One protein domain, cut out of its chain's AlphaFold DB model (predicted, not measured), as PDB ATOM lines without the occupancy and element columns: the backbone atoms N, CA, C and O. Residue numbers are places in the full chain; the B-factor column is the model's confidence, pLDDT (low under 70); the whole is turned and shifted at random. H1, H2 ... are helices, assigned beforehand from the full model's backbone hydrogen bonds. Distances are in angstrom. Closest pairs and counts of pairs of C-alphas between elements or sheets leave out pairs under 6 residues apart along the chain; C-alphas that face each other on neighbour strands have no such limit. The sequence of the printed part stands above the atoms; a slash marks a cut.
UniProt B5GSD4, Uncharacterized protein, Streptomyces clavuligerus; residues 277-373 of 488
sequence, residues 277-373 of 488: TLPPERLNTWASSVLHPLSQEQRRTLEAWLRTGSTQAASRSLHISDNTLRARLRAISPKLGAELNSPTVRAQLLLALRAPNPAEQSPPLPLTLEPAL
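Overview. This is residues 277 to 373 of the 488 residues of an uncharacterized protein of Streptomyces clavuligerus (UniProt B5GSD4). Five helices cross one another: H2 and H5 cross in the middle, H1 packs on H5 at one end, H3 on H2 at the other, and H4 crosses H2. Residues 354 to 373, with no named element, run back past H1. The 97 printed residues, all helix in class with no named strand, are compact: radius of gyration of the C-alphas 13.2 A, spans 37 by 25 by 24 A.

Arrangement. H1, residues 280 to 291, touches H5, residues 343 to 353, at a steep tilt of 66 degrees; the closest C-alphas, Ala 287 and Ala 352, are 4.5 A apart. H2, residues 296 to 308, is the hub. It touches H3, residues 311 to 317 (closest C-alphas Trp 305 and Ala 314, 4.9 A), H5 (Leu 306 and Leu 350, 6.6 A) and, with residues 298 to 302 alone, H4, residues 322 to 336 (Leu 302 and Leu 329, 7.0 A). Every O i to N i+4 pair is within hydrogen-bond range in H1, H2, H3 and H5, and 9 of 11 in H4.

Along the chain. H4 spans 21.2 A, H2 18.4 A. H1 begins at C-alpha 280 (84.984, -30.904, -93.566); H5 ends at C-alpha 353 (80.701, -35.668, -105.153).

Size, cuts and confidence. The printed part has no cut. Residues 356 to 362 have pLDDT under 70.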
ATOM      1  N   THR A 277      91.565 -36.475 -93.662       82.00
ATOM      2  CA  THR A 277      92.573 -35.440 -93.386       82.00
ATOM      3  C   THR A 277      92.072 -34.028 -93.694       82.00
ATOM      4  O   THR A 277      92.590 -33.055 -93.143       82.00
ATOM      5  N   LEU A 278      91.066 -33.896 -94.562       83.81
ATOM      6  CA  LEU A 278      90.489 -32.614 -94.955       83.81
ATOM      7  C   LEU A 278      89.576 -32.018 -93.872       83.81
ATOM      8  O   LEU A 278      88.689 -32.710 -93.372       83.81
ATOM      9  N   PRO A 279      89.683 -30.704 -93.589       82.19
ATOM     10  CA  PRO A 279      88.665 -29.996 -92.822       82.19
ATOM     11  C   PRO A 279      87.308 -30.084 -93.544       82.19
ATOM     12  O   PRO A 279      87.214 -29.646 -94.703       82.19
ATOM     13  N   PRO A 280      86.256 -30.630 -92.904       76.75
ATOM     14  CA  PRO A 280      84.984 -30.904 -93.566       76.75
ATOM     15  C   PRO A 280      84.312 -29.626 -94.073       76.75
ATOM     16  O   PRO A 280      83.694 -29.642 -95.135       76.75
ATOM     17  N   GLU A 281      84.479 -28.495 -93.384       80.50
ATOM     18  CA  GLU A 281      83.925 -27.205 -93.803       80.50
ATOM     19  C   GLU A 281      84.546 -26.741 -95.125       80.50
ATOM     20  O   GLU A 281      83.822 -26.379 -96.050       80.50
ATOM     21  N   ARG A 282      85.878 -26.818 -95.257       85.88
ATOM     22  CA  ARG A 282      86.581 -26.413 -96.488       85.88
ATOM     23  C   ARG A 282      86.211 -27.305 -97.664       85.88
ATOM     24  O   ARG A 282      85.976 -26.796 -98.760       85.88
ATOM     25  N   LEU A 283      86.155 -28.618 -97.434       86.12
ATOM     26  CA  LEU A 283      85.737 -29.582 -98.446       86.12
ATOM     27  C   LEU A 283      84.308 -29.290 -98.912       86.12
ATOM     28  O   LEU A 283      84.078 -29.220-100.116       86.12
ATOM     29  N   ASN A 284      83.373 -29.085 -97.981       83.25
ATOM     30  CA  ASN A 284      81.977 -28.803 -98.304       83.25
ATOM     31  C   ASN A 284      81.835 -27.486 -99.073       83.25
ATOM     32  O   ASN A 284      81.204 -27.484-100.124       83.25
ATOM     33  N   THR A 285      82.461 -26.392 -98.625       86.81
ATOM     34  CA  THR A 285      82.415 -25.100 -99.335       86.81
ATOM     35  C   THR A 285      82.971 -25.214-100.753       86.81
ATOM     36  O   THR A 285      82.346 -24.754-101.708       86.81
ATOM     37  N   TRP A 286      84.126 -25.861-100.923       90.00
ATOM     38  CA  TRP A 286      84.714 -26.052-102.247       90.00
ATOM     39  C   TRP A 286      83.846 -26.949-103.142       90.00
ATOM     40  O   TRP A 286      83.579 -26.593-104.293       90.00
ATOM     41  N   ALA A 287      83.369 -28.081-102.618       89.44
ATOM     42  CA  ALA A 287      82.521 -29.012-103.357       89.44
ATOM     43  C   ALA A 287      81.210 -28.348-103.791       89.44
ATOM     44  O   ALA A 287      80.800 -28.502-104.942       89.44
ATOM     45  N   SER A 288      80.597 -27.547-102.916       87.06
ATOM     46  CA  SER A 288      79.439 -26.717-103.245       87.06
ATOM     47  C   SER A 288      79.702 -25.790-104.406       87.06
ATOM     48  O   SER A 288      78.952 -25.809-105.374       87.06
ATOM     49  N   SER A 289      80.771 -25.002-104.334       89.00
ATOM     50  CA  SER A 289      81.111 -24.045-105.381       89.00
ATOM     51  C   SER A 289      81.373 -24.716-106.731       89.00
ATOM     52  O   SER A 289      80.947 -24.204-107.765       89.00
ATOM     53  N   VAL A 290      82.035 -25.875-106.736       90.12
ATOM     54  CA  VAL A 290      82.311 -26.650-107.957       90.12
ATOM     55  C   VAL A 290      81.038 -27.273-108.536       90.12
ATOM     56  O   VAL A 290      80.840 -27.272-109.752       90.12
ATOM     57  N   LEU A 291      80.168 -27.826-107.687       90.44
ATOM     58  CA  LEU A 291      78.969 -28.556-108.111       90.44
ATOM     59  C   LEU A 291      77.735 -27.655-108.281       90.44
ATOM     60  O   LEU A 291      76.726 -28.113-108.830       90.44
ATOM     61  N   HIS A 292      77.799 -26.392-107.852       88.12
ATOM     62  CA  HIS A 292      76.718 -25.405-107.939       88.12
ATOM     63  C   HIS A 292      76.080 -25.309-109.341       88.12
ATOM     64  O   HIS A 292      74.853 -25.318-109.424       88.12
ATOM     65  N   PRO A 293      76.835 -25.299-110.462       89.62
ATOM     66  CA  PRO A 293      76.247 -25.196-111.805       89.62
ATOM     67  C   PRO A 293      75.406 -26.413-112.242       89.62
ATOM     68  O   PRO A 293      74.717 -26.359-113.270       89.62
ATOM     69  N   LEU A 294      75.497 -27.534-111.521       90.31
ATOM     70  CA  LEU A 294      74.888 -28.806-111.894       90.31
ATOM     71  C   LEU A 294      73.597 -29.065-111.120       90.31
ATOM     72  O   LEU A 294      73.575 -28.991-109.891       90.31
ATOM     73  N   SER A 295      72.549 -29.478-111.840       88.25
ATOM     74  CA  SER A 295      71.333 -30.010-111.216       88.25
ATOM     75  C   SER A 295      71.599 -31.356-110.536       88.25
ATOM     76  O   SER A 295      72.566 -32.050-110.859       88.25
ATOM     77  N   GLN A 296      70.707 -31.778-109.636       81.06
ATOM     78  CA  GLN A 296      70.811 -33.078-108.967       81.06
ATOM     79  C   GLN A 296      70.885 -34.246-109.969       81.06
ATOM     80  O   GLN A 296      71.715 -35.138-109.817       81.06
ATOM     81  N   GLU A 297      70.095 -34.212-111.047       84.06
ATOM     82  CA  GLU A 297      70.152 -35.227-112.110       84.06
ATOM     83  C   GLU A 297      71.512 -35.242-112.834       84.06
ATOM     84  O   GLU A 297      72.054 -36.307-113.149       84.06
ATOM     85  N   GLN A 298      72.095 -34.066-113.084       90.88
ATOM     86  CA  GLN A 298      73.417 -33.953-113.699       90.88
ATOM     87  C   GLN A 298      74.517 -34.475-112.770       90.88
ATOM     88  O   GLN A 298      75.413 -35.173-113.243       90.88
ATOM     89  N   ARG A 299      74.420 -34.212-111.459       88.44
ATOM     90  CA  ARG A 299      75.327 -34.767-110.439       88.44
ATOM     91  C   ARG A 299      75.234 -36.293-110.387       88.44
ATOM     92  O   ARG A 299      76.261 -36.943-110.537       88.44
ATOM     93  N   ARG A 300      74.021 -36.862-110.330       83.94
ATOM     94  CA  ARG A 300      73.785 -38.323-110.400       83.94
ATOM     95  C   ARG A 300      74.381 -38.941-111.670       83.94
ATOM     96  O   ARG A 300      75.023 -39.988-111.625       83.94
ATOM     97  N   THR A 301      74.203 -38.272-112.813       89.62
ATOM     98  CA  THR A 301      74.752 -38.731-114.099       89.62
ATOM     99  C   THR A 301      76.284 -38.744-114.090       89.62
ATOM    100  O   THR A 301      76.905 -39.717-114.522       89.62
ATOM    101  N   LEU A 302      76.893 -37.659-113.604       91.44
ATOM    102  CA  LEU A 302      78.340 -37.514-113.499       91.44
ATOM    103  C   LEU A 302      78.935 -38.542-112.531       91.44
ATOM    104  O   LEU A 302      79.932 -39.180-112.858       91.44
ATOM    105  N   GLU A 303      78.303 -38.735-111.378       85.69
ATOM    106  CA  GLU A 303      78.727 -39.691-110.360       85.69
ATOM    107  C   GLU A 303      78.729 -41.126-110.889       85.69
ATOM    108  O   GLU A 303      79.756 -41.804-110.821       85.69
ATOM    109  N   ALA A 304      77.623 -41.577-111.487       81.25
ATOM    110  CA  ALA A 304      77.526 -42.921-112.053       81.25
ATOM    111  C   ALA A 304      78.629 -43.183-113.093       81.25
ATOM    112  O   ALA A 304      79.248 -44.252-113.122       81.25
ATOM    113  N   TRP A 305      78.924 -42.184-113.929       90.50
ATOM    114  CA  TRP A 305      79.992 -42.268-114.916       90.50
ATOM    115  C   TRP A 305      81.393 -42.293-114.297       90.50
ATOM    116  O   TRP A 305      82.206 -43.138-114.679       90.50
ATOM    117  N   LEU A 306      81.677 -41.423-113.325       89.00
ATOM    118  CA  LEU A 306      82.971 -41.393-112.644       89.00
ATOM    119  C   LEU A 306      83.225 -42.692-111.879       89.00
ATOM    120  O   LEU A 306      84.299 -43.267-112.020       89.00
ATOM    121  N   ARG A 307      82.234 -43.205-111.136       77.44
ATOM    122  CA  ARG A 307      82.371 -44.434-110.337       77.44
ATOM    123  C   ARG A 307      82.658 -45.655-111.194       77.44
ATOM    124  O   ARG A 307      83.573 -46.415-110.891       77.44
ATOM    125  N   THR A 308      81.892 -45.832-112.265       77.31
ATOM    126  CA  THR A 308      82.040 -46.997-113.145       77.31
ATOM    127  C   THR A 308      83.241 -46.888-114.085       77.31
ATOM    128  O   THR A 308      83.682 -47.895-114.637       77.31
ATOM    129  N   GLY A 309      83.745 -45.673-114.327       79.44
ATOM    130  CA  GLY A 309      84.819 -45.407-115.284       79.44
ATOM    131  C   GLY A 309      84.460 -45.745-116.739       79.44
ATOM    132  O   GLY A 309      85.336 -45.735-117.608       79.44
ATOM    133  N   SER A 310      83.189 -46.061-117.025       82.75
ATOM    134  CA  SER A 310      82.724 -46.551-118.322       82.75
ATOM    135  C   SER A 310      81.332 -46.028-118.651       82.75
ATOM    136  O   SER A 310      80.386 -46.184-117.885       82.75
ATOM    137  N   THR A 311      81.186 -45.483-119.859       88.25
ATOM    138  CA  THR A 311      79.895 -45.042-120.402       88.25
ATOM    139  C   THR A 311      78.870 -46.177-120.428       88.25
ATOM    140  O   THR A 311      77.724 -45.964-120.064       88.25
ATOM    141  N   GLN A 312      79.280 -47.388-120.808       85.56
ATOM    142  CA  GLN A 312      78.372 -48.534-120.920       85.56
ATOM    143  C   GLN A 312      77.896 -49.040-119.551       85.56
ATOM    144  O   GLN A 312      76.767 -49.495-119.398       85.56
ATOM    145  N   ALA A 313      78.767 -49.006-118.542       75.06
ATOM    146  CA  ALA A 313      78.396 -49.427-117.196       75.06
ATOM    147  C   ALA A 313      77.495 -48.378-116.525       75.06
ATOM    148  O   ALA A 313      76.487 -48.735-115.922       75.06
ATOM    149  N   ALA A 314      77.808 -47.094-116.709       77.69
ATOM    150  CA  ALA A 314      77.000 -45.991-116.203       77.69
ATOM    151  C   ALA A 314      75.622 -45.878-116.873       77.69
ATOM    152  O   ALA A 314      74.639 -45.552-116.216       77.69
ATOM    153  N   SER A 315      75.518 -46.143-118.177       85.56
ATOM    154  CA  SER A 315      74.233 -46.102-118.883       85.56
ATOM    155  C   SER A 315      73.293 -47.195-118.377       85.56
ATOM    156  O   SER A 315      72.127 -46.923-118.100       85.56
ATOM    157  N   ARG A 316      73.830 -48.401-118.146       77.12
ATOM    158  CA  ARG A 316      73.115 -49.519-117.516       77.12
ATOM    159  C   ARG A 316      72.679 -49.197-116.094       77.12
ATOM    160  O   ARG A 316      71.526 -49.454-115.771       77.12
ATOM    161  N   SER A 317      73.556 -48.618-115.267       73.44
ATOM    162  CA  SER A 317      73.202 -48.264-113.884       73.44
ATOM    163  C   SER A 317      72.134 -47.173-113.803       73.44
ATOM    164  O   SER A 317      71.402 -47.104-112.826       73.44
ATOM    165  N   LEU A 318      72.052 -46.314-114.821       78.50
ATOM    166  CA  LEU A 318      71.065 -45.238-114.914       78.50
ATOM    167  C   LEU A 318      69.834 -45.614-115.754       78.50
ATOM    168  O   LEU A 318      68.956 -44.775-115.926       78.50
ATOM    169  N   HIS A 319      69.769 -46.833-116.301       85.00
ATOM    170  CA  HIS A 319      68.706 -47.288-117.205       85.00
ATOM    171  C   HIS A 319      68.453 -46.356-118.411       85.00
ATOM    172  O   HIS A 319      67.318 -46.151-118.835       85.00
ATOM    173  N   ILE A 320      69.521 -45.805-118.997       91.25
ATOM    174  CA  ILE A 320      69.467 -44.949-120.196       91.25
ATOM    175  C   ILE A 320      70.354 -45.504-121.313       91.25
ATOM    176  O   ILE A 320      71.194 -46.371-121.093       91.25
ATOM    177  N   SER A 321      70.209 -44.981-122.533       93.12
ATOM    178  CA  SER A 321      71.105 -45.347-123.635       93.12
ATOM    179  C   SER A 321      72.478 -44.672-123.522       93.12
ATOM    180  O   SER A 321      72.598 -43.531-123.065       93.12
ATOM    181  N   ASP A 322      73.522 -45.329-124.035       93.19
ATOM    182  CA  ASP A 322      74.890 -44.786-124.104       93.19
ATOM    183  C   ASP A 322      74.965 -43.438-124.837       93.19
ATOM    184  O   ASP A 322      75.803 -42.593-124.515       93.19
ATOM    185  N   ASN A 323      74.110 -43.237-125.848       93.00
ATOM    186  CA  ASN A 323      74.009 -41.972-126.580       93.00
ATOM    187  C   ASN A 323      73.470 -40.859-125.676       93.00
ATOM    188  O   ASN A 323      74.031 -39.765-125.652       93.00
ATOM    189  N   THR A 324      72.430 -41.158-124.896       94.56
ATOM    190  CA  THR A 324      71.834 -40.213-123.943       94.56
ATOM    191  C   THR A 324      72.837 -39.837-122.860       94.56
ATOM    192  O   THR A 324      73.023 -38.654-122.584       94.56
ATOM    193  N   LEU A 325      73.552 -40.819-122.299       94.19
ATOM    194  CA  LEU A 325      74.599 -40.555-121.314       94.19
ATOM    195  C   LEU A 325      75.697 -39.648-121.891       94.19
ATOM    196  O   LEU A 325      76.074 -38.658-121.268       94.19
ATOM    197  N   ARG A 326      76.180 -39.936-123.107       94.06
ATOM    198  CA  ARG A 326      77.180 -39.092-123.783       94.06
ATOM    199  C   ARG A 326      76.675 -37.673-124.026       94.06
ATOM    200  O   ARG A 326      77.438 -36.733-123.819       94.06
ATOM    201  N   ALA A 327      75.420 -37.502-124.438       94.75
ATOM    202  CA  ALA A 327      74.816 -36.184-124.615       94.75
ATOM    203  C   ALA A 327      74.756 -35.409-123.287       94.75
ATOM    204  O   ALA A 327      75.163 -34.249-123.238       94.75
ATOM    205  N   ARG A 328      74.349 -36.071-122.194       94.88
ATOM    206  CA  ARG A 328      74.337 -35.481-120.846       94.88
ATOM    207  C   ARG A 328      75.735 -35.054-120.397       94.88
ATOM    208  O   ARG A 328      75.901 -33.924-119.954       94.88
ATOM    209  N   LEU A 329      76.750 -35.903-120.572       95.25
ATOM    210  CA  LEU A 329      78.139 -35.570-120.221       95.25
ATOM    211  C   LEU A 329      78.678 -34.386-121.041       95.25
ATOM    212  O   LEU A 329      79.318 -33.499-120.481       95.25
ATOM    213  N   ARG A 330      78.364 -34.309-122.344       94.00
ATOM    214  CA  ARG A 330      78.729 -33.153-123.190       94.00
ATOM    215  C   ARG A 330      78.070 -31.855-122.726       94.00
ATOM    216  O   ARG A 330      78.694 -30.807-122.825       94.00
ATOM    217  N   ALA A 331      76.844 -31.922-122.211       93.38
ATOM    218  CA  ALA A 331      76.152 -30.765-121.646       93.38
ATOM    219  C   ALA A 331      76.704 -30.342-120.269       93.38
ATOM    220  O   ALA A 331      76.541 -29.191-119.873       93.38
ATOM    221  N   ILE A 332      77.356 -31.255-119.540       94.62
ATOM    222  CA  ILE A 332      77.957 -30.995-118.223       94.62
ATOM    223  C   ILE A 332      79.304 -30.268-118.350       94.62
ATOM    224  O   ILE A 332      79.526 -29.309-117.615       94.62
ATOM    225  N   SER A 333      80.175 -30.664-119.291       92.31
ATOM    226  CA  SER A 333      81.499 -30.035-119.489       92.31
ATOM    227  C   SER A 333      81.493 -28.494-119.496       92.31
ATOM    228  O   SER A 333      82.232 -27.909-118.703       92.31
ATOM    229  N   PRO A 334      80.679 -27.800-120.323       92.50
ATOM    230  CA  PRO A 334      80.711 -26.337-120.384       92.50
ATOM    231  C   PRO A 334      80.231 -25.679-119.086       92.50
ATOM    232  O   PRO A 334      80.723 -24.614-118.735       92.50
ATOM    233  N   LYS A 335      79.325 -26.322-118.336       92.19
ATOM    234  CA  LYS A 335      78.853 -25.808-117.040       92.19
ATOM    235  C   LYS A 335      79.938 -25.832-115.966       92.19
ATOM    236  O   LYS A 335      79.931 -24.984-115.083       92.19
ATOM    237  N   LEU A 336      80.840 -26.810-116.035       89.94
ATOM    238  CA  LEU A 336      81.977 -26.940-115.121       89.94
ATOM    239  C   LEU A 336      83.207 -26.143-115.577       89.94
ATOM    240  O   LEU A 336      84.157 -26.009-114.809       89.94
ATOM    241  N   GLY A 337      83.217 -25.663-116.827       87.81
ATOM    242  CA  GLY A 337      84.386 -25.022-117.434       87.81
ATOM    243  C   GLY A 337      85.601 -25.950-117.537       87.81
ATOM    244  O   GLY A 337      86.729 -25.469-117.539       87.81
ATOM    245  N   ALA A 338      85.392 -27.271-117.577       88.19
ATOM    246  CA  ALA A 338      86.462 -28.259-117.485       88.19
ATOM    247  C   ALA A 338      86.264 -29.437-118.440       88.19
ATOM    248  O   ALA A 338      85.145 -29.884-118.712       88.19
ATOM    249  N   GLU A 339      87.377 -29.992-118.915       89.38
ATOM    250  CA  GLU A 339      87.357 -31.184-119.750       89.38
ATOM    251  C   GLU A 339      87.255 -32.450-118.901       89.38
ATOM    252  O   GLU A 339      88.201 -32.858-118.225       89.38
ATOM    253  N   LEU A 340      86.124 -33.149-119.014       90.44
ATOM    254  CA  LEU A 340      85.902 -34.429-118.339       90.44
ATOM    255  C   LEU A 340      86.898 -35.524-118.767       90.44
ATOM    256  O   LEU A 340      86.976 -36.562-118.120       90.44
ATOM    257  N   ASN A 341      87.675 -35.340-119.836       87.94
ATOM    258  CA  ASN A 341      88.741 -36.270-120.225       87.94
ATOM    259  C   ASN A 341      90.038 -36.084-119.431       87.94
ATOM    260  O   ASN A 341      90.916 -36.928-119.545       87.94
ATOM    261  N   SER A 342      90.174 -35.044-118.608       90.69
ATOM    262  CA  SER A 342      91.343 -34.902-117.738       90.69
ATOM    263  C   SER A 342      91.239 -35.842-116.524       90.69
ATOM    264  O   SER A 342      90.219 -35.825-115.826       90.69
ATOM    265  N   PRO A 343      92.264 -36.668-116.230       91.06
ATOM    266  CA  PRO A 343      92.266 -37.539-115.053       91.06
ATOM    267  C   PRO A 343      92.224 -36.726-113.752       91.06
ATOM    268  O   PRO A 343      91.496 -37.097-112.832       91.06
ATOM    269  N   THR A 344      92.896 -35.572-113.713       91.56
ATOM    270  CA  THR A 344      92.860 -34.646-112.575       91.56
ATOM    271  C   THR A 344      91.453 -34.097-112.363       91.56
ATOM    272  O   THR A 344      90.946 -34.160-111.248       91.56
ATOM    273  N   VAL A 345      90.771 -33.651-113.428       92.94
ATOM    274  CA  VAL A 345      89.375 -33.173-113.338       92.94
ATOM    275  C   VAL A 345      88.456 -34.267-112.800       92.94
ATOM    276  O   VAL A 345      87.653 -34.008-111.908       92.94
ATOM    277  N   ARG A 346      88.588 -35.507-113.288       93.19
ATOM    278  CA  ARG A 346      87.796 -36.643-112.785       93.19
ATOM    279  C   ARG A 346      88.054 -36.923-111.309       93.19
ATOM    280  O   ARG A 346      87.102 -37.175-110.579       93.19
ATOM    281  N   ALA A 347      89.315 -36.880-110.882       91.81
ATOM    282  CA  ALA A 347      89.685 -37.121-109.494       91.81
ATOM    283  C   ALA A 347      89.119 -36.042-108.559       91.81
ATOM    284  O   ALA A 347      88.512 -36.368-107.542       91.81
ATOM    285  N   GLN A 348      89.237 -34.766-108.946       93.12
ATOM    286  CA  GLN A 348      88.645 -33.650-108.209       93.12
ATOM    287  C   GLN A 348      87.112 -33.774-108.149       93.12
ATOM    288  O   GLN A 348      86.528 -33.681-107.077       93.12
ATOM    289  N   LEU A 349      86.444 -34.058-109.271       92.31
ATOM    290  CA  LEU A 349      84.986 -34.215-109.298       92.31
ATOM    291  C   LEU A 349      84.493 -35.389-108.447       92.31
ATOM    292  O   LEU A 349      83.471 -35.259-107.776       92.31
ATOM    293  N   LEU A 350      85.210 -36.517-108.442       87.88
ATOM    294  CA  LEU A 350      84.860 -37.652-107.589       87.88
ATOM    295  C   LEU A 350      85.019 -37.303-106.104       87.88
ATOM    296  O   LEU A 350      84.188 -37.715-105.301       87.88
ATOM    297  N   LEU A 351      86.035 -36.512-105.738       87.81
ATOM    298  CA  LEU A 351      86.180 -36.002-104.373       87.81
ATOM    299  C   LEU A 351      85.038 -35.045-104.002       87.81
ATOM    300  O   LEU A 351      84.456 -35.183-102.931       87.81
ATOM    301  N   ALA A 352      84.681 -34.116-104.896       89.12
ATOM    302  CA  ALA A 352      83.594 -33.163-104.673       89.12
ATOM    303  C   ALA A 352      82.245 -33.867-104.464       89.12
ATOM    304  O   ALA A 352      81.500 -33.516-103.555       89.12
ATOM    305  N   LEU A 353      81.940 -34.889-105.271       85.44
ATOM    306  CA  LEU A 353      80.701 -35.668-105.153       85.44
ATOM    307  C   LEU A 353      80.634 -36.509-103.871       85.44
ATOM    308  O   LEU A 353      79.547 -36.879-103.446       85.44
ATOM    309  N   ARG A 354      81.779 -36.791-103.242       79.19
ATOM    310  CA  ARG A 354      81.863 -37.501-101.956       79.19
ATOM    311  C   ARG A 354      81.816 -36.565-100.746       79.19
ATOM    312  O   ARG A 354      81.869 -37.055 -99.618       79.19
ATOM    313  N   ALA A 355      81.730 -35.248-100.947       77.75
ATOM    314  CA  ALA A 355      81.558 -34.312 -99.846       77.75
ATOM    315  C   ALA A 355      80.205 -34.571 -99.147       77.75
ATOM    316  O   ALA A 355      79.186 -34.714 -99.828       77.75
ATOM    317  N   PRO A 356      80.172 -34.659 -97.806       59.94
ATOM    318  CA  PRO A 356      78.993 -35.113 -97.073       59.94
ATOM    319  C   PRO A 356      77.800 -34.159 -97.190       59.94
ATOM    320  O   PRO A 356      76.668 -34.624 -97.264       59.94
ATOM    321  N   ASN A 357      78.026 -32.843 -97.228       63.16
ATOM    322  CA  ASN A 357      76.943 -31.872 -97.348       63.16
ATOM    323  C   ASN A 357      77.433 -30.602 -98.058       63.16
ATOM    324  O   ASN A 357      77.865 -29.654 -97.393       63.16
ATOM    325  N   PRO A 358      77.409 -30.559 -99.399       60.44
ATOM    326  CA  PRO A 358      77.714 -29.327-100.100       60.44
ATOM    327  C   PRO A 358      76.626 -28.284 -99.783       60.44
ATOM    328  O   PRO A 358      75.522 -28.348-100.317       60.44
ATOM    329  N   ALA A 359      76.955 -27.293 -98.943       60.59
ATOM    330  CA  ALA A 359      76.165 -26.084 -98.699       60.59
ATOM    331  C   ALA A 359      75.565 -25.509 -99.999       60.59
ATOM    332  O   ALA A 359      76.296 -25.177-100.932       60.59
ATOM    333  N   GLU A 360      74.242 -25.362-100.057       57.31
ATOM    334  CA  GLU A 360      73.516 -25.024-101.292       57.31
ATOM    335  C   GLU A 360      73.823 -23.618-101.841       57.31
ATOM    336  O   GLU A 360      73.597 -23.354-103.019       57.31
ATOM    337  N   GLN A 361      74.374 -22.720-101.016       59.66
ATOM    338  CA  GLN A 361      74.530 -21.291-101.319       59.66
ATOM    339  C   GLN A 361      76.000 -20.851-101.367       59.66
ATOM    340  O   GLN A 361      76.401 -19.909-100.688       59.66
ATOM    341  N   SER A 362      76.830 -21.542-102.153       68.62
ATOM    342  CA  SER A 362      78.210 -21.100-102.414       68.62
ATOM    343  C   SER A 362      78.340 -20.556-103.839       68.62
ATOM    344  O   SER A 362      77.779 -21.156-104.759       68.62
ATOM    345  N   PRO A 363      79.071 -19.446-104.062       74.69
ATOM    346  CA  PRO A 363      79.268 -18.910-105.404       74.69
ATOM    347  C   PRO A 363      79.981 -19.943-106.289       74.69
ATOM    348  O   PRO A 363      80.824 -20.694-105.783       74.69
ATOM    349  N   PRO A 364      79.671 -20.002-107.598       76.25
ATOM    350  CA  PRO A 364      80.291 -20.963-108.495       76.25
ATOM    351  C   PRO A 364      81.797 -20.713-108.588       76.25
ATOM    352  O   PRO A 364      82.239 -19.581-108.792       76.25
ATOM    353  N   LEU A 365      82.582 -21.782-108.467       81.25
ATOM    354  CA  LEU A 365      84.033 -21.748-108.622       81.25
ATOM    355  C   LEU A 365      84.429 -22.677-109.774       81.25
ATOM    356  O   LEU A 365      84.067 -23.856-109.745       81.25
ATOM    357  N   PRO A 366      85.180 -22.192-110.778       79.62
ATOM    358  CA  PRO A 366      85.677 -23.053-111.838       79.62
ATOM    359  C   PRO A 366      86.678 -24.071-111.283       79.62
ATOM    360  O   PRO A 366      87.465 -23.784-110.373       79.62
ATOM    361  N   LEU A 367      86.671 -25.270-111.865       81.38
ATOM    362  CA  LEU A 367      87.705 -26.264-111.603       81.38
ATOM    363  C   LEU A 367      89.029 -25.771-112.185       81.38
ATOM    364  O   LEU A 367      89.111 -25.447-113.367       81.38
ATOM    365  N   THR A 368      90.074 -25.743-111.360       81.19
ATOM    366  CA  THR A 368      91.431 -25.434-111.821       81.19
ATOM    367  C   THR A 368      92.343 -26.625-111.570       81.19
ATOM    368  O   THR A 368      92.205 -27.345-110.577       81.19
ATOM    369  N   LEU A 369      93.259 -26.849-112.512       79.12
ATOM    370  CA  LEU A 369      94.257 -27.915-112.426       79.12
ATOM    371  C   LEU A 369      95.410 -27.531-111.501       79.12
ATOM    372  O   LEU A 369      95.958 -28.403-110.838       79.12
ATOM    373  N   GLU A 370      95.703 -26.232-111.427       74.62
ATOM    374  CA  GLU A 370      96.768 -25.671-110.605       74.62
ATOM    375  C   GLU A 370      96.218 -24.647-109.590       74.62
ATOM    376  O   GLU A 370      95.269 -23.909-109.910       74.62
ATOM    377  N   PRO A 371      96.797 -24.589-108.375       75.88
ATOM    378  CA  PRO A 371      97.679 -25.618-107.810       75.88
ATOM    379  C   PRO A 371      96.906 -26.925-107.551       75.88
ATOM    380  O   PRO A 371      95.667 -26.938-107.576       75.88
ATOM    381  N   ALA A 372      97.629 -28.023-107.309       81.75
ATOM    382  CA  ALA A 372      97.028 -29.322-107.018       81.75
ATOM    383  C   ALA A 372      95.976 -29.202-105.901       81.75
ATOM    384  O   ALA A 372      96.183 -28.531-104.890       81.75
ATOM    385  N   LEU A 373      94.822 -29.856-106.077       85.50
ATOM    386  CA  LEU A 373      93.673 -29.667-105.186       85.50
ATOM    387  C   LEU A 373      93.998 -29.862-103.689       85.50
ATOM    388  O   LEU A 373      93.535 -29.040-102.898       85.50
TER     389      LEU A 373